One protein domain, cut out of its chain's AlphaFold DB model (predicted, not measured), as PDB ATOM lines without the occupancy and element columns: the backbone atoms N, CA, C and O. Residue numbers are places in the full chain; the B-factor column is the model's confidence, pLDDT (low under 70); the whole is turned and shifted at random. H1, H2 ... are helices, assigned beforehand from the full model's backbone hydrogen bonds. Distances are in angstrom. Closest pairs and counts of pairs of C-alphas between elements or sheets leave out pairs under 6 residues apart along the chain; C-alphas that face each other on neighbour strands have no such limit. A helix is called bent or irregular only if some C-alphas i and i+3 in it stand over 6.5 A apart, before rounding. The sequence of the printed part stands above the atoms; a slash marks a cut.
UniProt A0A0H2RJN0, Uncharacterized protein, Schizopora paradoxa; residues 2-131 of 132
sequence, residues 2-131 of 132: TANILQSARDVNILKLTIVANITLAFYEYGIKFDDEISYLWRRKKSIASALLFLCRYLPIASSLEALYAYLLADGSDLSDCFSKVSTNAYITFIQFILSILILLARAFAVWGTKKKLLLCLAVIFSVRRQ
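This is residues 2 to 131 of the 132 residues of an uncharacterized protein of Schizopora paradoxa (UniProt A0A0H2RJN0). The longest helix, H1, is bent, and its long arm H1a slants across H2, which forms a helical hairpin with H3; the short H4 folds back near the last part of H3, and residues 2 to 11 of H1a and 123 to 131 stick out. The printed part has 130 residues with four named helices, H1 to H4 in chain order, and no named strand: all helix. It is loose, with a radius of gyration of the C-alphas of 19.0 A and spans of 59 by 43 by 25 A.

Find C-alpha 2 at (-101.741, -100.230, 60.980), where H1, residues 2 to 43, begins. By its hydrogen bonds it was assigned as one helix, but it is bent: C-alphas 32 and 35 are 7.1 A apart. Arm H1a, residues 2 to 32, is 46.0 A long; arm H1b, residues 35 to 43, is 12.3 A. H2, residues 48 to 72, runs 35.8 A and is neither bent nor irregular, but only just: C-alphas 57 and 60 are 6.4 A apart. H3, residues 79 to 112, runs 49.8 A; H4, residues 117 to 129, runs 18.6 A and ends at C-alpha 129, (-108.365, -63.050, 55.428).

Look at residues 16 to 26, with which alone H1a touches H2; the closest C-alphas, of Ile 23 and Ile 61, are 6.7 A apart, at a steep tilt of 38 degrees, opposite ways. H1b, at a steep tilt of 59 degrees to H1a, is close to H2 but not clearly touching, at Leu 41 and Ser 50, their closest C-alphas, 7.1 A apart. In the hairpin, H2 and H3 touch at a shallow tilt of 26 degrees, opposite ways; their closest C-alphas, of Cys 56 and Leu 99, are 5.8 A apart. H4 is close to H3 but not clearly touching, with the closest C-alphas, of Leu 105 and Leu 118, 7.7 A apart. H1a and H3 are apart. Every O i to N i+4 pair is within hydrogen-bond range in H1a, H3 and H4; in H1b 4 of 5 are, in H2 19 of 21.

The C-alphas of Thr 2 and Arg 43 are the two farthest apart, 60.4 A. The printed part has no cut, and no link is long. Mean pLDDT of the printed part is 70.7; 55 residues are under 70, among them 35 to 56, 70 to 81 and 125 to 131.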
ATOM      1  N   THR A   2    -100.385 -99.732  60.649       73.31
ATOM      2  CA  THR A   2    -101.741-100.230  60.980       73.31
ATOM      3  C   THR A   2    -102.556 -99.340  61.933       73.31
ATOM      4  O   THR A   2    -103.776 -99.290  61.829       73.31
ATOM      5  N   ALA A   3    -101.909 -98.582  62.825       75.19
ATOM      6  CA  ALA A   3    -102.604 -97.632  63.703       75.19
ATOM      7  C   ALA A   3    -103.270 -96.472  62.928       75.19
ATOM      8  O   ALA A   3    -104.383 -96.069  63.257       75.19
ATOM      9  N   ASN A   4    -102.629 -95.997  61.856       80.69
ATOM     10  CA  ASN A   4    -103.096 -94.841  61.083       80.69
ATOM     11  C   ASN A   4    -104.356 -95.175  60.267       80.69
ATOM     12  O   ASN A   4    -105.295 -94.389  60.227       80.69
ATOM     13  N   ILE A   5    -104.412 -96.369  59.667       78.75
ATOM     14  CA  ILE A   5    -105.583 -96.834  58.902       78.75
ATOM     15  C   ILE A   5    -106.813 -97.060  59.791       78.75
ATOM     16  O   ILE A   5    -107.932 -96.770  59.372       78.75
ATOM     17  N   LEU A   6    -106.620 -97.505  61.037       82.88
ATOM     18  CA  LEU A   6    -107.706 -97.626  62.014       82.88
ATOM     19  C   LEU A   6    -108.263 -96.259  62.434       82.88
ATOM     20  O   LEU A   6    -109.474 -96.133  62.617       82.88
ATOM     21  N   GLN A   7    -107.408 -95.238  62.563       84.94
ATOM     22  CA  GLN A   7    -107.852 -93.868  62.839       84.94
ATOM     23  C   GLN A   7    -108.652 -93.297  61.668       84.94
ATOM     24  O   GLN A   7    -109.788 -92.880  61.873       84.94
ATOM     25  N   SER A   8    -108.144 -93.397  60.436       76.62
ATOM     26  CA  SER A   8    -108.867 -92.902  59.256       76.62
ATOM     27  C   SER A   8    -110.227 -93.581  59.069       76.62
ATOM     28  O   SER A   8    -111.209 -92.916  58.747       76.62
ATOM     29  N   ALA A   9    -110.326 -94.889  59.325       78.19
ATOM     30  CA  ALA A   9    -111.604 -95.598  59.271       78.19
ATOM     31  C   ALA A   9    -112.598 -95.104  60.340       78.19
ATOM     32  O   ALA A   9    -113.797 -94.985  60.075       78.19
ATOM     33  N   ARG A  10    -112.109 -94.786  61.547       82.94
ATOM     34  CA  ARG A  10    -112.933 -94.245  62.635       82.94
ATOM     35  C   ARG A  10    -113.424 -92.835  62.317       82.94
ATOM     36  O   ARG A  10    -114.610 -92.567  62.499       82.94
ATOM     37  N   ASP A  11    -112.548 -91.978  61.807       80.75
ATOM     38  CA  ASP A  11    -112.873 -90.590  61.470       80.75
ATOM     39  C   ASP A  11    -113.963 -90.522  60.397       80.75
ATOM     40  O   ASP A  11    -114.941 -89.791  60.546       80.75
ATOM     41  N   VAL A  12    -113.873 -91.368  59.366       78.25
ATOM     42  CA  VAL A  12    -114.912 -91.471  58.329       78.25
ATOM     43  C   VAL A  12    -116.259 -91.885  58.925       78.25
ATOM     44  O   VAL A  12    -117.297 -91.351  58.534       78.25
ATOM     45  N   ASN A  13    -116.269 -92.806  59.889       81.19
ATOM     46  CA  ASN A  13    -117.514 -93.256  60.508       81.19
ATOM     47  C   ASN A  13    -118.151 -92.165  61.390       81.19
ATOM     48  O   ASN A  13    -119.363 -91.955  61.354       81.19
ATOM     49  N   ILE A  14    -117.327 -91.417  62.131       85.31
ATOM     50  CA  ILE A  14    -117.777 -90.268  62.931       85.31
ATOM     51  C   ILE A  14    -118.360 -89.180  62.023       85.31
ATOM     52  O   ILE A  14    -119.428 -88.638  62.320       85.31
ATOM     53  N   LEU A  15    -117.709 -88.888  60.893       79.44
ATOM     54  CA  LEU A  15    -118.204 -87.918  59.918       79.44
ATOM     55  C   LEU A  15    -119.561 -88.337  59.349       79.44
ATOM     56  O   LEU A  15    -120.477 -87.520  59.319       79.44
ATOM     57  N   LYS A  16    -119.734 -89.612  58.980       78.69
ATOM     58  CA  LYS A  16    -121.017 -90.143  58.488       78.69
ATOM     59  C   LYS A  16    -122.145 -89.941  59.501       78.69
ATOM     60  O   LYS A  16    -123.190 -89.396  59.150       78.69
ATOM     61  N   LEU A  17    -121.921 -90.317  60.760       82.69
ATOM     62  CA  LEU A  17    -122.902 -90.137  61.836       82.69
ATOM     63  C   LEU A  17    -123.230 -88.658  62.074       82.69
ATOM     64  O   LEU A  17    -124.395 -88.298  62.236       82.69
ATOM     65  N   THR A  18    -122.214 -87.796  62.041       83.19
ATOM     66  CA  THR A  18    -122.376 -86.349  62.232       83.19
ATOM     67  C   THR A  18    -123.180 -85.720  61.096       83.19
ATOM     68  O   THR A  18    -124.060 -84.904  61.358       83.19
ATOM     69  N   ILE A  19    -122.936 -86.123  59.844       78.62
ATOM     70  CA  ILE A  19    -123.691 -85.646  58.677       78.62
ATOM     71  C   ILE A  19    -125.167 -86.031  58.810       78.62
ATOM     72  O   ILE A  19    -126.032 -85.174  58.652       78.62
ATOM     73  N   VAL A  20    -125.462 -87.288  59.153       81.00
ATOM     74  CA  VAL A  20    -126.847 -87.754  59.333       81.00
ATOM     75  C   VAL A  20    -127.538 -86.983  60.459       81.00
ATOM     76  O   VAL A  20    -128.624 -86.449  60.244       81.00
ATOM     77  N   ALA A  21    -126.896 -86.848  61.622       84.19
ATOM     78  CA  ALA A  21    -127.446 -86.094  62.749       84.19
ATOM     79  C   ALA A  21    -127.708 -84.621  62.388       84.19
ATOM     80  O   ALA A  21    -128.763 -84.082  62.721       84.19
ATOM     81  N   ASN A  22    -126.781 -83.987  61.665       80.50
ATOM     82  CA  ASN A  22    -126.918 -82.608  61.209       80.50
ATOM     83  C   ASN A  22    -128.091 -82.441  60.232       80.50
ATOM     84  O   ASN A  22    -128.867 -81.499  60.362       80.50
ATOM     85  N   ILE A  23    -128.262 -83.376  59.291       79.44
ATOM     86  CA  ILE A  23    -129.402 -83.385  58.366       79.44
ATOM     87  C   ILE A  23    -130.706 -83.532  59.153       79.44
ATOM     88  O   ILE A  23    -131.610 -82.716  58.988       79.44
ATOM     89  N   THR A  24    -130.809 -84.521  60.043       82.44
ATOM     90  CA  THR A  24    -132.021 -84.747  60.843       82.44
ATOM     91  C   THR A  24    -132.384 -83.524  61.681       82.44
ATOM     92  O   THR A  24    -133.544 -83.116  61.690       82.44
ATOM     93  N   LEU A  25    -131.400 -82.903  62.337       81.69
ATOM     94  CA  LEU A  25    -131.610 -81.691  63.121       81.69
ATOM     95  C   LEU A  25    -132.075 -80.524  62.238       81.69
ATOM     96  O   LEU A  25    -133.050 -79.856  62.576       81.69
ATOM     97  N   ALA A  26    -131.447 -80.326  61.076       77.88
ATOM     98  CA  ALA A  26    -131.832 -79.279  60.134       77.88
ATOM     99  C   ALA A  26    -133.271 -79.459  59.615       77.88
ATOM    100  O   ALA A  26    -134.027 -78.489  59.537       77.88
ATOM    101  N   PHE A  27    -133.676 -80.695  59.302       78.56
ATOM    102  CA  PHE A  27    -135.051 -81.018  58.907       78.56
ATOM    103  C   PHE A  27    -136.051 -80.814  60.052       78.56
ATOM    104  O   PHE A  27    -137.155 -80.320  59.823       78.56
ATOM    105  N   TYR A  28    -135.671 -81.150  61.284       79.75
ATOM    106  CA  TYR A  28    -136.509 -80.940  62.463       79.75
ATOM    107  C   TYR A  28    -136.748 -79.448  62.737       79.75
ATOM    108  O   TYR A  28    -137.891 -79.005  62.863       79.75
ATOM    109  N   GLU A  29    -135.682 -78.643  62.740       76.00
ATOM    110  CA  GLU A  29    -135.784 -77.188  62.879       76.00
ATOM    111  C   GLU A  29    -136.553 -76.545  61.714       76.00
ATOM    112  O   GLU A  29    -137.226 -75.524  61.893       76.00
ATOM    113  N   TYR A  30    -136.464 -77.125  60.512       70.50
ATOM    114  CA  TYR A  30    -137.278 -76.734  59.361       70.50
ATOM    115  C   TYR A  30    -138.760 -76.971  59.619       70.50
ATOM    116  O   TYR A  30    -139.529 -76.018  59.530       70.50
ATOM    117  N   GLY A  31    -139.148 -78.184  60.022       76.12
ATOM    118  CA  GLY A  31    -140.546 -78.519  60.299       76.12
ATOM    119  C   GLY A  31    -141.195 -77.578  61.316       76.12
ATOM    120  O   GLY A  31    -142.315 -77.127  61.103       76.12
ATOM    121  N   ILE A  32    -140.464 -77.204  62.370       80.25
ATOM    122  CA  ILE A  32    -140.963 -76.287  63.408       80.25
ATOM    123  C   ILE A  32    -141.128 -74.853  62.888       80.25
ATOM    124  O   ILE A  32    -142.076 -74.165  63.253       80.25
ATOM    125  N   LYS A  33    -140.193 -74.369  62.063       70.12
ATOM    126  CA  LYS A  33    -140.177 -72.975  61.583       70.12
ATOM    127  C   LYS A  33    -140.986 -72.753  60.304       70.12
ATOM    128  O   LYS A  33    -141.181 -71.600  59.932       70.12
ATOM    129  N   PHE A  34    -141.412 -73.819  59.631       70.75
ATOM    130  CA  PHE A  34    -142.040 -73.756  58.310       70.75
ATOM    131  C   PHE A  34    -143.382 -73.015  58.316       70.75
ATOM    132  O   PHE A  34    -143.646 -72.225  57.409       70.75
ATOM    133  N   ASP A  35    -144.202 -73.227  59.349       67.75
ATOM    134  CA  ASP A  35    -145.526 -72.602  59.470       67.75
ATOM    135  C   ASP A  35    -145.418 -71.073  59.635       67.75
ATOM    136  O   ASP A  35    -146.014 -70.295  58.879       67.75
ATOM    137  N   ASP A  36    -144.518 -70.638  60.524       65.88
ATOM    138  CA  ASP A  36    -144.159 -69.230  60.690       65.88
ATOM    139  C   ASP A  36    -143.529 -68.657  59.409       65.88
ATOM    140  O   ASP A  36    -143.869 -67.557  58.970       65.88
ATOM    141  N   GLU A  37    -142.625 -69.390  58.753       65.81
ATOM    142  CA  GLU A  37    -141.988 -68.922  57.522       65.81
ATOM    143  C   GLU A  37    -142.993 -68.697  56.397       65.81
ATOM    144  O   GLU A  37    -142.931 -67.652  55.755       65.81
ATOM    145  N   ILE A  38    -143.947 -69.600  56.167       67.88
ATOM    146  CA  ILE A  38    -144.976 -69.408  55.136       67.88
ATOM    147  C   ILE A  38    -145.818 -68.172  55.447       67.88
ATOM    148  O   ILE A  38    -145.991 -67.314  54.577       67.88
ATOM    149  N   SER A  39    -146.290 -68.041  56.687       68.69
ATOM    150  CA  SER A  39    -147.142 -66.924  57.097       68.69
ATOM    151  C   SER A  39    -146.435 -65.571  56.933       68.69
ATOM    152  O   SER A  39    -147.020 -64.622  56.399       68.69
ATOM    153  N   TYR A  40    -145.148 -65.481  57.291       59.59
ATOM    154  CA  TYR A  40    -144.374 -64.237  57.221       59.59
ATOM    155  C   TYR A  40    -143.740 -63.956  55.840       59.59
ATOM    156  O   TYR A  40    -143.680 -62.788  55.442       59.59
ATOM    157  N   LEU A  41    -143.306 -64.972  55.075       61.22
ATOM    158  CA  LEU A  41    -142.702 -64.800  53.736       61.22
ATOM    159  C   LEU A  41    -143.722 -64.614  52.611       61.22
ATOM    160  O   LEU A  41    -143.365 -64.039  51.577       61.22
ATOM    161  N   TRP A  42    -144.930 -65.171  52.729       59.22
ATOM    162  CA  TRP A  42    -145.931 -65.079  51.660       59.22
ATOM    163  C   TRP A  42    -146.889 -63.893  51.832       59.22
ATOM    164  O   TRP A  42    -147.351 -63.366  50.824       59.22
ATOM    165  N   ARG A  43    -147.133 -63.396  53.058       54.56
ATOM    166  CA  ARG A  43    -148.025 -62.232  53.288       54.56
ATOM    167  C   ARG A  43    -147.351 -60.853  53.241       54.56
ATOM    168  O   ARG A  43    -148.069 -59.860  53.151       54.56
ATOM    169  N   ARG A  44    -146.015 -60.730  53.299       54.91
ATOM    170  CA  ARG A  44    -145.299 -59.428  53.215       54.91
ATOM    171  C   ARG A  44    -144.380 -59.329  51.993       54.91
ATOM    172  O   ARG A  44    -143.955 -60.335  51.439       54.91
ATOM    173  N   LYS A  45    -144.048 -58.087  51.595       57.06
ATOM    174  CA  LYS A  45    -143.120 -57.768  50.489       57.06
ATOM    175  C   LYS A  45    -141.833 -58.598  50.613       57.06
ATOM    176  O   LYS A  45    -141.103 -58.450  51.591       57.06
ATOM    177  N   LYS A  46    -141.563 -59.440  49.608       57.09
ATOM    178  CA  LYS A  46    -140.358 -60.274  49.476       57.09
ATOM    179  C   LYS A  46    -139.113 -59.374  49.486       57.09
ATOM    180  O   LYS A  46    -138.738 -58.811  48.464       57.09
ATOM    181  N   SER A  47    -138.504 -59.180  50.652       64.38
ATOM    182  CA  SER A  47    -137.237 -58.451  50.769       64.38
ATOM    183  C   SER A  47    -136.076 -59.359  50.365       64.38
ATOM    184  O   SER A  47    -136.122 -60.567  50.598       64.38
ATOM    185  N   ILE A  48    -135.006 -58.771  49.827       60.56
ATOM    186  CA  ILE A  48    -133.730 -59.443  49.519       60.56
ATOM    187  C   ILE A  48    -133.219 -60.242  50.730       60.56
ATOM    188  O   ILE A  48    -132.706 -61.346  50.571       60.56
ATOM    189  N   ALA A  49    -133.449 -59.748  51.951       60.56
ATOM    190  CA  ALA A  49    -133.109 -60.454  53.189       60.56
ATOM    191  C   ALA A  49    -133.836 -61.805  53.335       60.56
ATOM    192  O   ALA A  49    -133.271 -62.764  53.848       60.56
ATOM    193  N   SER A  50    -135.072 -61.891  52.846       63.75
ATOM    194  CA  SER A  50    -135.890 -63.102  52.881       63.75
ATOM    195  C   SER A  50    -135.384 -64.159  51.901       63.75
ATOM    196  O   SER A  50    -135.346 -65.338  52.235       63.75
ATOM    197  N   ALA A  51    -134.960 -63.734  50.706       66.38
ATOM    198  CA  ALA A  51    -134.340 -64.616  49.719       66.38
ATOM    199  C   ALA A  51    -132.954 -65.096  50.181       66.38
ATOM    200  O   ALA A  51    -132.628 -66.268  50.018       66.38
ATOM    201  N   LEU A  52    -132.167 -64.221  50.822       65.88
ATOM    202  CA  LEU A  52    -130.879 -64.587  51.419       65.88
ATOM    203  C   LEU A  52    -131.031 -65.608  52.548       65.88
ATOM    204  O   LEU A  52    -130.247 -66.550  52.613       65.88
ATOM    205  N   LEU A  53    -132.031 -65.442  53.418       65.56
ATOM    206  CA  LEU A  53    -132.335 -66.416  54.471       65.56
ATOM    207  C   LEU A  53    -132.704 -67.775  53.877       65.56
ATOM    208  O   LEU A  53    -132.208 -68.795  54.344       65.56
ATOM    209  N   PHE A  54    -133.505 -67.782  52.812       69.12
ATOM    210  CA  PHE A  54    -133.888 -69.005  52.117       69.12
ATOM    211  C   PHE A  54    -132.672 -69.702  51.489       69.12
ATOM    212  O   PHE A  54    -132.448 -70.882  51.734       69.12
ATOM    213  N   LEU A  55    -131.822 -68.970  50.759       68.50
ATOM    214  CA  LEU A  55    -130.590 -69.532  50.195       68.50
ATOM    215  C   LEU A  55    -129.665 -70.078  51.288       68.50
ATOM    216  O   LEU A  55    -129.176 -71.195  51.173       68.50
ATOM    217  N   CYS A  56    -129.461 -69.320  52.365       66.69
ATOM    218  CA  CYS A  56    -128.605 -69.723  53.480       66.69
ATOM    219  C   CYS A  56    -129.117 -70.981  54.191       66.69
ATOM    220  O   CYS A  56    -128.327 -71.741  54.743       66.69
ATOM    221  N   ARG A  57    -130.432 -71.217  54.154       70.19
ATOM    222  CA  ARG A  57    -131.073 -72.372  54.780       70.19
ATOM    223  C   ARG A  57    -131.092 -73.608  53.880       70.19
ATOM    224  O   ARG A  57    -130.870 -74.709  54.371       70.19
ATOM    225  N   TYR A  58    -131.309 -73.444  52.576       71.00
ATOM    226  CA  TYR A  58    -131.406 -74.568  51.636       71.00
ATOM    227  C   TYR A  58    -130.056 -75.032  51.076       71.00
ATOM    228  O   TYR A  58    -129.903 -76.227  50.826       71.00
ATOM    229  N   LEU A  59    -129.063 -74.141  50.925       71.81
ATOM    230  CA  LEU A  59    -127.710 -74.527  50.490       71.81
ATOM    231  C   LEU A  59    -127.075 -75.626  51.364       71.81
ATOM    232  O   LEU A  59    -126.631 -76.626  50.801       71.81
ATOM    233  N   PRO A  60    -127.024 -75.498  52.707       70.56
ATOM    234  CA  PRO A  60    -126.409 -76.519  53.553       70.56
ATOM    235  C   PRO A  60    -127.137 -77.855  53.508       70.56
ATOM    236  O   PRO A  60    -126.491 -78.894  53.601       70.56
ATOM    237  N   ILE A  61    -128.461 -77.852  53.341       70.69
ATOM    238  CA  ILE A  61    -129.251 -79.086  53.236       70.69
ATOM    239  C   ILE A  61    -128.934 -79.789  51.915       70.69
ATOM    240  O   ILE A  61    -128.627 -80.978  51.919       70.69
ATOM    241  N   ALA A  62    -128.931 -79.052  50.801       73.56
ATOM    242  CA  ALA A  62    -128.571 -79.593  49.493       73.56
ATOM    243  C   ALA A  62    -127.129 -80.127  49.473       73.56
ATOM    244  O   ALA A  62    -126.886 -81.230  48.995       73.56
ATOM    245  N   SER A  63    -126.189 -79.388  50.067       70.69
ATOM    246  CA  SER A  63    -124.784 -79.793  50.170       70.69
ATOM    247  C   SER A  63    -124.581 -81.006  51.075       70.69
ATOM    248  O   SER A  63    -123.836 -81.915  50.722       70.69
ATOM    249  N   SER A  64    -125.287 -81.071  52.207       69.81
ATOM    250  CA  SER A  64    -125.219 -82.220  53.115       69.81
ATOM    251  C   SER A  64    -125.826 -83.471  52.484       69.81
ATOM    252  O   SER A  64    -125.296 -84.559  52.677       69.81
ATOM    253  N   LEU A  65    -126.901 -83.330  51.701       72.88
ATOM    254  CA  LEU A  65    -127.497 -84.420  50.925       72.88
ATOM    255  C   LEU A  65    -126.573 -84.898  49.800       72.88
ATOM    256  O   LEU A  65    -126.430 -86.102  49.599       72.88
ATOM    257  N   GLU A  66    -125.912 -83.979  49.093       70.00
ATOM    258  CA  GLU A  66    -124.943 -84.338  48.056       70.00
ATOM    259  C   GLU A  66    -123.712 -85.033  48.656       70.00
ATOM    260  O   GLU A  66    -123.243 -86.035  48.119       70.00
ATOM    261  N   ALA A  67    -123.230 -84.556  49.808       67.38
ATOM    262  CA  ALA A  67    -122.167 -85.205  50.564       67.38
ATOM    263  C   ALA A  67    -122.609 -86.588  51.060       67.38
ATOM    264  O   ALA A  67    -121.866 -87.550  50.920       67.38
ATOM    265  N   LEU A  68    -123.830 -86.724  51.581       70.12
ATOM    266  CA  LEU A  68    -124.382 -88.012  51.993       70.12
ATOM    267  C   LEU A  68    -124.400 -89.003  50.822       70.12
ATOM    268  O   LEU A  68    -123.942 -90.132  50.972       70.12
ATOM    269  N   TYR A  69    -124.858 -88.562  49.649       70.25
ATOM    270  CA  TYR A  69    -124.850 -89.367  48.432       70.25
ATOM    271  C   TYR A  69    -123.421 -89.746  48.015       70.25
ATOM    272  O   TYR A  69    -123.131 -90.914  47.776       70.25
ATOM    273  N   ALA A  70    -122.494 -88.789  48.021       66.50
ATOM    274  CA  ALA A  70    -121.100 -89.026  47.656       66.50
ATOM    275  C   ALA A  70    -120.338 -89.925  48.653       66.50
ATOM    276  O   ALA A  70    -119.465 -90.676  48.239       66.50
ATOM    277  N   TYR A  71    -120.647 -89.879  49.953       64.50
ATOM    278  CA  TYR A  71    -119.928 -90.640  50.988       64.50
ATOM    279  C   TYR A  71    -120.574 -91.985  51.353       64.50
ATOM    280  O   TYR A  71    -119.897 -92.843  51.936       64.50
ATOM    281  N   LEU A  72    -121.876 -92.162  51.097       64.31
ATOM    282  CA  LEU A  72    -122.605 -93.397  51.413       64.31
ATOM    283  C   LEU A  72    -122.962 -94.239  50.189       64.31
ATOM    284  O   LEU A  72    -123.043 -95.452  50.342       64.31
ATOM    285  N   LEU A  73    -123.205 -93.624  49.026       59.88
ATOM    286  CA  LEU A  73    -123.728 -94.317  47.840       59.88
ATOM    287  C   LEU A  73    -122.716 -94.424  46.692       59.88
ATOM    288  O   LEU A  73    -122.905 -95.259  45.812       59.88
ATOM    289  N   ALA A  74    -121.651 -93.615  46.678       59.16
ATOM    290  CA  ALA A  74    -120.614 -93.735  45.657       59.16
ATOM    291  C   ALA A  74    -119.643 -94.875  46.011       59.16
ATOM    292  O   ALA A  74    -118.680 -94.695  46.761       59.16
ATOM    293  N   ASP A  75    -119.909 -96.059  45.463       54.16
ATOM    294  CA  ASP A  75    -118.965 -97.173  45.445       54.16
ATOM    295  C   ASP A  75    -117.772 -96.823  44.541       54.16
ATOM    296  O   ASP A  75    -117.849 -96.906  43.318       54.16
ATOM    297  N   GLY A  76    -116.656 -96.411  45.146       58.16
ATOM    298  CA  GLY A  76    -115.319 -96.514  44.545       58.16
ATOM    299  C   GLY A  76    -115.068 -95.788  43.215       58.16
ATOM    300  O   GLY A  76    -114.142 -96.171  42.504       58.16
ATOM    301  N   SER A  77    -115.843 -94.765  42.857       53.94
ATOM    302  CA  SER A  77    -115.659 -94.031  41.601       53.94
ATOM    303  C   SER A  77    -114.576 -92.953  41.731       53.94
ATOM    304  O   SER A  77    -114.747 -91.985  42.467       53.94
ATOM    305  N   ASP A  78    -113.468 -93.186  41.025       60.91
ATOM    306  CA  ASP A  78    -112.395 -92.279  40.596       60.91
ATOM    307  C   ASP A  78    -111.901 -91.174  41.558       60.91
ATOM    308  O   ASP A  78    -112.592 -90.225  41.927       60.91
ATOM    309  N   LEU A  79    -110.592 -91.206  41.852       61.34
ATOM    310  CA  LEU A  79    -109.861 -90.182  42.624       61.34
ATOM    311  C   LEU A  79    -110.088 -88.741  42.116       61.34
ATOM    312  O   LEU A  79    -110.042 -87.798  42.908       61.34
ATOM    313  N   SER A  80    -110.346 -88.573  40.816       65.25
ATOM    314  CA  SER A  80    -110.646 -87.278  40.189       65.25
ATOM    315  C   SER A  80    -111.966 -86.676  40.687       65.25
ATOM    316  O   SER A  80    -112.038 -85.478  40.981       65.25
ATOM    317  N   ASP A  81    -112.998 -87.502  40.854       69.56
ATOM    318  CA  ASP A  81    -114.312 -87.043  41.304       69.56
ATOM    319  C   ASP A  81    -114.298 -86.681  42.788       69.56
ATOM    320  O   ASP A  81    -114.944 -85.714  43.196       69.56
ATOM    321  N   CYS A  82    -113.479 -87.367  43.590       72.25
ATOM    322  CA  CYS A  82    -113.277 -87.031  44.999       72.25
ATOM    323  C   CYS A  82    -112.767 -85.591  45.177       72.25
ATOM    324  O   CYS A  82    -113.333 -84.821  45.956       72.25
ATOM    325  N   PHE A  83    -111.748 -85.182  44.411       74.44
ATOM    326  CA  PHE A  83    -111.204 -83.825  44.511       74.44
ATOM    327  C   PHE A  83    -112.228 -82.764  44.090       74.44
ATOM    328  O   PHE A  83    -112.384 -81.744  44.763       74.44
ATOM    329  N   SER A  84    -112.980 -83.027  43.016       75.00
ATOM    330  CA  SER A  84    -114.038 -82.131  42.541       75.00
ATOM    331  C   SER A  84    -115.164 -81.970  43.572       75.00
ATOM    332  O   SER A  84    -115.597 -80.852  43.863       75.00
ATOM    333  N   LYS A  85    -115.583 -83.069  44.211       71.31
ATOM    334  CA  LYS A  85    -116.606 -83.074  45.270       71.31
ATOM    335  C   LYS A  85    -116.139 -82.333  46.522       71.31
ATOM    336  O   LYS A  85    -116.882 -81.513  47.060       71.31
ATOM    337  N   VAL A  86    -114.898 -82.557  46.958       74.88
ATOM    338  CA  VAL A  86    -114.304 -81.844  48.101       74.88
ATOM    339  C   VAL A  86    -114.184 -80.347  47.812       74.88
ATOM    340  O   VAL A  86    -114.550 -79.530  48.657       74.88
ATOM    341  N   SER A  87    -113.735 -79.981  46.611       79.12
ATOM    342  CA  SER A  87    -113.617 -78.585  46.181       79.12
ATOM    343  C   SER A  87    -114.983 -77.891  46.138       79.12
ATOM    344  O   SER A  87    -115.166 -76.822  46.722       79.12
ATOM    345  N   THR A  88    -115.987 -78.546  45.552       77.56
ATOM    346  CA  THR A  88    -117.372 -78.052  45.509       77.56
ATOM    347  C   THR A  88    -117.924 -77.828  46.919       77.56
ATOM    348  O   THR A  88    -118.466 -76.762  47.212       77.56
ATOM    349  N   ASN A  89    -117.699 -78.776  47.831       73.44
ATOM    350  CA  ASN A  89    -118.105 -78.645  49.228       73.44
ATOM    351  C   ASN A  89    -117.401 -77.475  49.945       73.44
ATOM    352  O   ASN A  89    -118.021 -76.750  50.727       73.44
ATOM    353  N   ALA A  90    -116.120 -77.235  49.647       79.12
ATOM    354  CA  ALA A  90    -115.380 -76.099  50.191       79.12
ATOM    355  C   ALA A  90    -115.959 -74.754  49.716       79.12
ATOM    356  O   ALA A  90    -116.157 -73.849  50.532       79.12
ATOM    357  N   TYR A  91    -116.303 -74.628  48.429       80.56
ATOM    358  CA  TYR A  91    -116.961 -73.428  47.900       80.56
ATOM    359  C   TYR A  91    -118.341 -73.201  48.521       80.56
ATOM    360  O   TYR A  91    -118.665 -72.073  48.897       80.56
ATOM    361  N   ILE A  92    -119.139 -74.258  48.683       77.75
ATOM    362  CA  ILE A  92    -120.456 -74.158  49.322       77.75
ATOM    363  C   ILE A  92    -120.316 -73.705  50.779       77.75
ATOM    364  O   ILE A  92    -120.996 -72.766  51.199       77.75
ATOM    365  N   THR A  93    -119.377 -74.292  51.522       77.25
ATOM    366  CA  THR A  93    -119.079 -73.894  52.906       77.25
ATOM    367  C   THR A  93    -118.666 -72.422  52.983       77.25
ATOM    368  O   THR A  93    -119.119 -71.684  53.861       77.25
ATOM    369  N   PHE A  94    -117.850 -71.953  52.035       79.62
ATOM    370  CA  PHE A  94    -117.439 -70.554  51.961       79.62
ATOM    371  C   PHE A  94    -118.625 -69.609  51.720       79.62
ATOM    372  O   PHE A  94    -118.775 -68.604  52.419       79.62
ATOM    373  N   ILE A  95    -119.512 -69.953  50.783       76.19
ATOM    374  CA  ILE A  95    -120.736 -69.188  50.504       76.19
ATOM    375  C   ILE A  95    -121.643 -69.150  51.741       76.19
ATOM    376  O   ILE A  95    -122.163 -68.091  52.097       76.19
ATOM    377  N   GLN A  96    -121.796 -70.275  52.440       77.12
ATOM    378  CA  GLN A  96    -122.592 -70.365  53.662       77.12
ATOM    379  C   GLN A  96    -122.036 -69.474  54.782       77.12
ATOM    380  O   GLN A  96    -122.800 -68.832  55.513       77.12
ATOM    381  N   PHE A  97    -120.710 -69.368  54.888       78.50
ATOM    382  CA  PHE A  97    -120.055 -68.472  55.836       78.50
ATOM    383  C   PHE A  97    -120.377 -67.002  55.535       78.50
ATOM    384  O   PHE A  97    -120.773 -66.252  56.429       78.50
ATOM    385  N   ILE A  98    -120.297 -66.602  54.262       77.31
ATOM    386  CA  ILE A  98    -120.663 -65.250  53.815       77.31
ATOM    387  C   ILE A  98    -122.124 -64.950  54.134       77.31
ATOM    388  O   ILE A  98    -122.434 -63.903  54.701       77.31
ATOM    389  N   LEU A  99    -123.028 -65.871  53.803       75.50
ATOM    390  CA  LEU A  99    -124.455 -65.696  54.052       75.50
ATOM    391  C   LEU A  99    -124.763 -65.574  55.554       75.50
ATOM    392  O   LEU A  99    -125.553 -64.712  55.946       75.50
ATOM    393  N   SER A 100    -124.101 -66.369  56.399       79.25
ATOM    394  CA  SER A 100    -124.228 -66.288  57.863       79.25
ATOM    395  C   SER A 100    -123.825 -64.908  58.382       79.25
ATOM    396  O   SER A 100    -124.543 -64.301  59.178       79.25
ATOM    397  N   ILE A 101    -122.716 -64.370  57.869       78.12
ATOM    398  CA  ILE A 101    -122.261 -63.022  58.203       78.12
ATOM    399  C   ILE A 101    -123.285 -61.979  57.740       78.12
ATOM    400  O   ILE A 101    -123.658 -61.106  58.519       78.12
ATOM    401  N   LEU A 102    -123.794 -62.077  56.509       72.31
ATOM    402  CA  LEU A 102    -124.787 -61.136  55.981       72.31
ATOM    403  C   LEU A 102    -126.068 -61.102  56.825       72.31
ATOM    404  O   LEU A 102    -126.599 -60.021  57.073       72.31
ATOM    405  N   ILE A 103    -126.542 -62.251  57.313       75.56
ATOM    406  CA  ILE A 103    -127.707 -62.324  58.209       75.56
ATOM    407  C   ILE A 103    -127.404 -61.655  59.551       75.56
ATOM    408  O   ILE A 103    -128.224 -60.878  60.052       75.56
ATOM    409  N   LEU A 104    -126.230 -61.932  60.127       80.00
ATOM    410  CA  LEU A 104    -125.799 -61.331  61.389       80.00
ATOM    411  C   LEU A 104    -125.754 -59.801  61.271       80.00
ATOM    412  O   LEU A 104    -126.272 -59.083  62.127       80.00
ATOM    413  N   LEU A 105    -125.210 -59.307  60.157       72.69
ATOM    414  CA  LEU A 105    -125.159 -57.887  59.837       72.69
ATOM    415  C   LEU A 105    -126.550 -57.303  59.615       72.69
ATOM    416  O   LEU A 105    -126.832 -56.235  60.141       72.69
ATOM    417  N   ALA A 106    -127.432 -57.981  58.880       72.75
ATOM    418  CA  ALA A 106    -128.794 -57.510  58.642       72.75
ATOM    419  C   ALA A 106    -129.556 -57.299  59.960       72.75
ATOM    420  O   ALA A 106    -130.236 -56.286  60.129       72.75
ATOM    421  N   ARG A 107    -129.384 -58.211  60.926       74.50
ATOM    422  CA  ARG A 107    -129.942 -58.062  62.278       74.50
ATOM    423  C   ARG A 107    -129.291 -56.910  63.041       74.50
ATOM    424  O   ARG A 107    -130.002 -56.094  63.618       74.50
ATOM    425  N   ALA A 108    -127.964 -56.797  63.000       78.69
ATOM    426  CA  ALA A 108    -127.245 -55.697  63.644       78.69
ATOM    427  C   ALA A 108    -127.642 -54.323  63.066       78.69
ATOM    428  O   ALA A 108    -127.823 -53.364  63.812       78.69
ATOM    429  N   PHE A 109    -127.848 -54.230  61.750       68.31
ATOM    430  CA  PHE A 109    -128.328 -53.023  61.077       68.31
ATOM    431  C   PHE A 109    -129.760 -52.663  61.470       68.31
ATOM    432  O   PHE A 109    -130.051 -51.480  61.638       68.31
ATOM    433  N   ALA A 110    -130.638 -53.658  61.630       71.69
ATOM    434  CA  ALA A 110    -132.006 -53.433  62.088       71.69
ATOM    435  C   ALA A 110    -132.053 -52.856  63.513       71.69
ATOM    436  O   ALA A 110    -132.921 -52.040  63.804       71.69
ATOM    437  N   VAL A 111    -131.106 -53.242  64.379       77.56
ATOM    438  CA  VAL A 111    -131.016 -52.752  65.765       77.56
ATOM    439  C   VAL A 111    -130.337 -51.382  65.853       77.56
ATOM    440  O   VAL A 111    -130.813 -50.514  66.579       77.56
ATOM    441  N   TRP A 112    -129.231 -51.166  65.134       72.56
ATOM    442  CA  TRP A 112    -128.410 -49.959  65.309       72.56
ATOM    443  C   TRP A 112    -128.660 -48.829  64.314       72.56
ATOM    444  O   TRP A 112    -128.144 -47.727  64.515       72.56
ATOM    445  N   GLY A 113    -129.455 -49.055  63.268       65.69
ATOM    446  CA  GLY A 113    -129.676 -48.053  62.232       65.69
ATOM    447  C   GLY A 113    -128.414 -47.797  61.397       65.69
ATOM    448  O   GLY A 113    -127.270 -47.935  61.829       65.69
ATOM    449  N   THR A 114    -128.619 -47.461  60.132       58.38
ATOM    450  CA  THR A 114    -127.631 -47.483  59.047       58.38
ATOM    451  C   THR A 114    -126.389 -46.616  59.322       58.38
ATOM    452  O   THR A 114    -126.342 -45.431  58.999       58.38
ATOM    453  N   LYS A 115    -125.322 -47.204  59.878       62.75
ATOM    454  CA  LYS A 115    -123.992 -46.575  59.983       62.75
ATOM    455  C   LYS A 115    -123.025 -47.304  59.040       62.75
ATOM    456  O   LYS A 115    -122.757 -48.490  59.212       62.75
ATOM    457  N   LYS A 116    -122.436 -46.576  58.076       62.41
ATOM    458  CA  LYS A 116    -121.453 -47.064  57.069       62.41
ATOM    459  C   LYS A 116    -120.244 -47.820  57.661       62.41
ATOM    460  O   LYS A 116    -119.549 -48.532  56.944       62.41
ATOM    461  N   LYS A 117    -120.012 -47.698  58.972       60.00
ATOM    462  CA  LYS A 117    -118.933 -48.364  59.714       60.00
ATOM    463  C   LYS A 117    -119.006 -49.893  59.675       60.00
ATOM    464  O   LYS A 117    -117.965 -50.536  59.723       60.00
ATOM    465  N   LEU A 118    -120.198 -50.475  59.543       63.50
ATOM    466  CA  LEU A 118    -120.351 -51.932  59.521       63.50
ATOM    467  C   LEU A 118    -119.908 -52.544  58.174       63.50
ATOM    468  O   LEU A 118    -119.265 -53.588  58.153       63.50
ATOM    469  N   LEU A 119    -120.162 -51.841  57.061       64.25
ATOM    470  CA  LEU A 119    -119.638 -52.194  55.732       64.25
ATOM    471  C   LEU A 119    -118.108 -52.078  55.675       64.25
ATOM    472  O   LEU A 119    -117.448 -52.947  55.112       64.25
ATOM    473  N   LEU A 120    -117.545 -51.042  56.305       67.44
ATOM    474  CA  LEU A 120    -116.094 -50.878  56.428       67.44
ATOM    475  C   LEU A 120    -115.468 -52.019  57.246       67.44
ATOM    476  O   LEU A 120    -114.451 -52.573  56.846       67.44
ATOM    477  N   CYS A 121    -116.096 -52.410  58.359       65.94
ATOM    478  CA  CYS A 121    -115.631 -53.522  59.191       65.94
ATOM    479  C   CYS A 121    -115.622 -54.847  58.408       65.94
ATOM    480  O   CYS A 121    -114.652 -55.600  58.472       65.94
ATOM    481  N   LEU A 122    -116.650 -55.083  57.585       66.19
ATOM    482  CA  LEU A 122    -116.718 -56.255  56.713       66.19
ATOM    483  C   LEU A 122    -115.610 -56.269  55.652       66.19
ATOM    484  O   LEU A 122    -114.973 -57.301  55.442       66.19
ATOM    485  N   ALA A 123    -115.359 -55.122  55.012       68.25
ATOM    486  CA  ALA A 123    -114.289 -54.975  54.031       68.25
ATOM    487  C   ALA A 123    -112.912 -55.237  54.659       68.25
ATOM    488  O   ALA A 123    -112.093 -55.931  54.065       68.25
ATOM    489  N   VAL A 124    -112.673 -54.756  55.883       72.56
ATOM    490  CA  VAL A 124    -111.430 -55.006  56.631       72.56
ATOM    491  C   VAL A 124    -111.247 -56.493  56.947       72.56
ATOM    492  O   VAL A 124    -110.177 -57.033  56.682       72.56
ATOM    493  N   ILE A 125    -112.283 -57.181  57.436       69.00
ATOM    494  CA  ILE A 125    -112.209 -58.620  57.756       69.00
ATOM    495  C   ILE A 125    -111.906 -59.452  56.502       69.00
ATOM    496  O   ILE A 125    -111.066 -60.352  56.541       69.00
ATOM    497  N   PHE A 126    -112.540 -59.127  55.372       64.50
ATOM    498  CA  PHE A 126    -112.279 -59.800  54.096       64.50
ATOM    499  C   PHE A 126    -110.881 -59.513  53.538       64.50
ATOM    500  O   PHE A 126    -110.266 -60.391  52.936       64.50
ATOM    501  N   SER A 127    -110.371 -58.301  53.755       63.41
ATOM    502  CA  SER A 127    -109.031 -57.901  53.312       63.41
ATOM    503  C   SER A 127    -107.943 -58.609  54.125       63.41
ATOM    504  O   SER A 127    -106.961 -59.077  53.560       63.41
ATOM    505  N   VAL A 128    -108.160 -58.765  55.437       62.81
ATOM    506  CA  VAL A 128    -107.252 -59.463  56.361       62.81
ATOM    507  C   VAL A 128    -107.185 -60.967  56.080       62.81
ATOM    508  O   VAL A 128    -106.102 -61.542  56.080       62.81
ATOM    509  N   ARG A 129    -108.318 -61.614  55.774       50.19
ATOM    510  CA  ARG A 129    -108.365 -63.050  55.428       50.19
ATOM    511  C   ARG A 129    -107.682 -63.397  54.099       50.19
ATOM    512  O   ARG A 129    -107.418 -64.569  53.877       50.19
ATOM    513  N   ARG A 130    -107.424 -62.420  53.219       46.75
ATOM    514  CA  ARG A 130    -106.740 -62.624  51.927       46.75
ATOM    515  C   ARG A 130    -105.205 -62.603  52.046       46.75
ATOM    516  O   ARG A 130    -104.536 -62.934  51.075       46.75
ATOM    517  N   GLN A 131    -104.657 -62.179  53.189       45.12
ATOM    518  CA  GLN A 131    -103.212 -61.999  53.411       45.12
ATOM    519  C   GLN A 131    -102.532 -63.122  54.220       45.12
ATOM    520  O   GLN A 131    -101.316 -63.059  54.389       45.12
TER     521      GLN A 131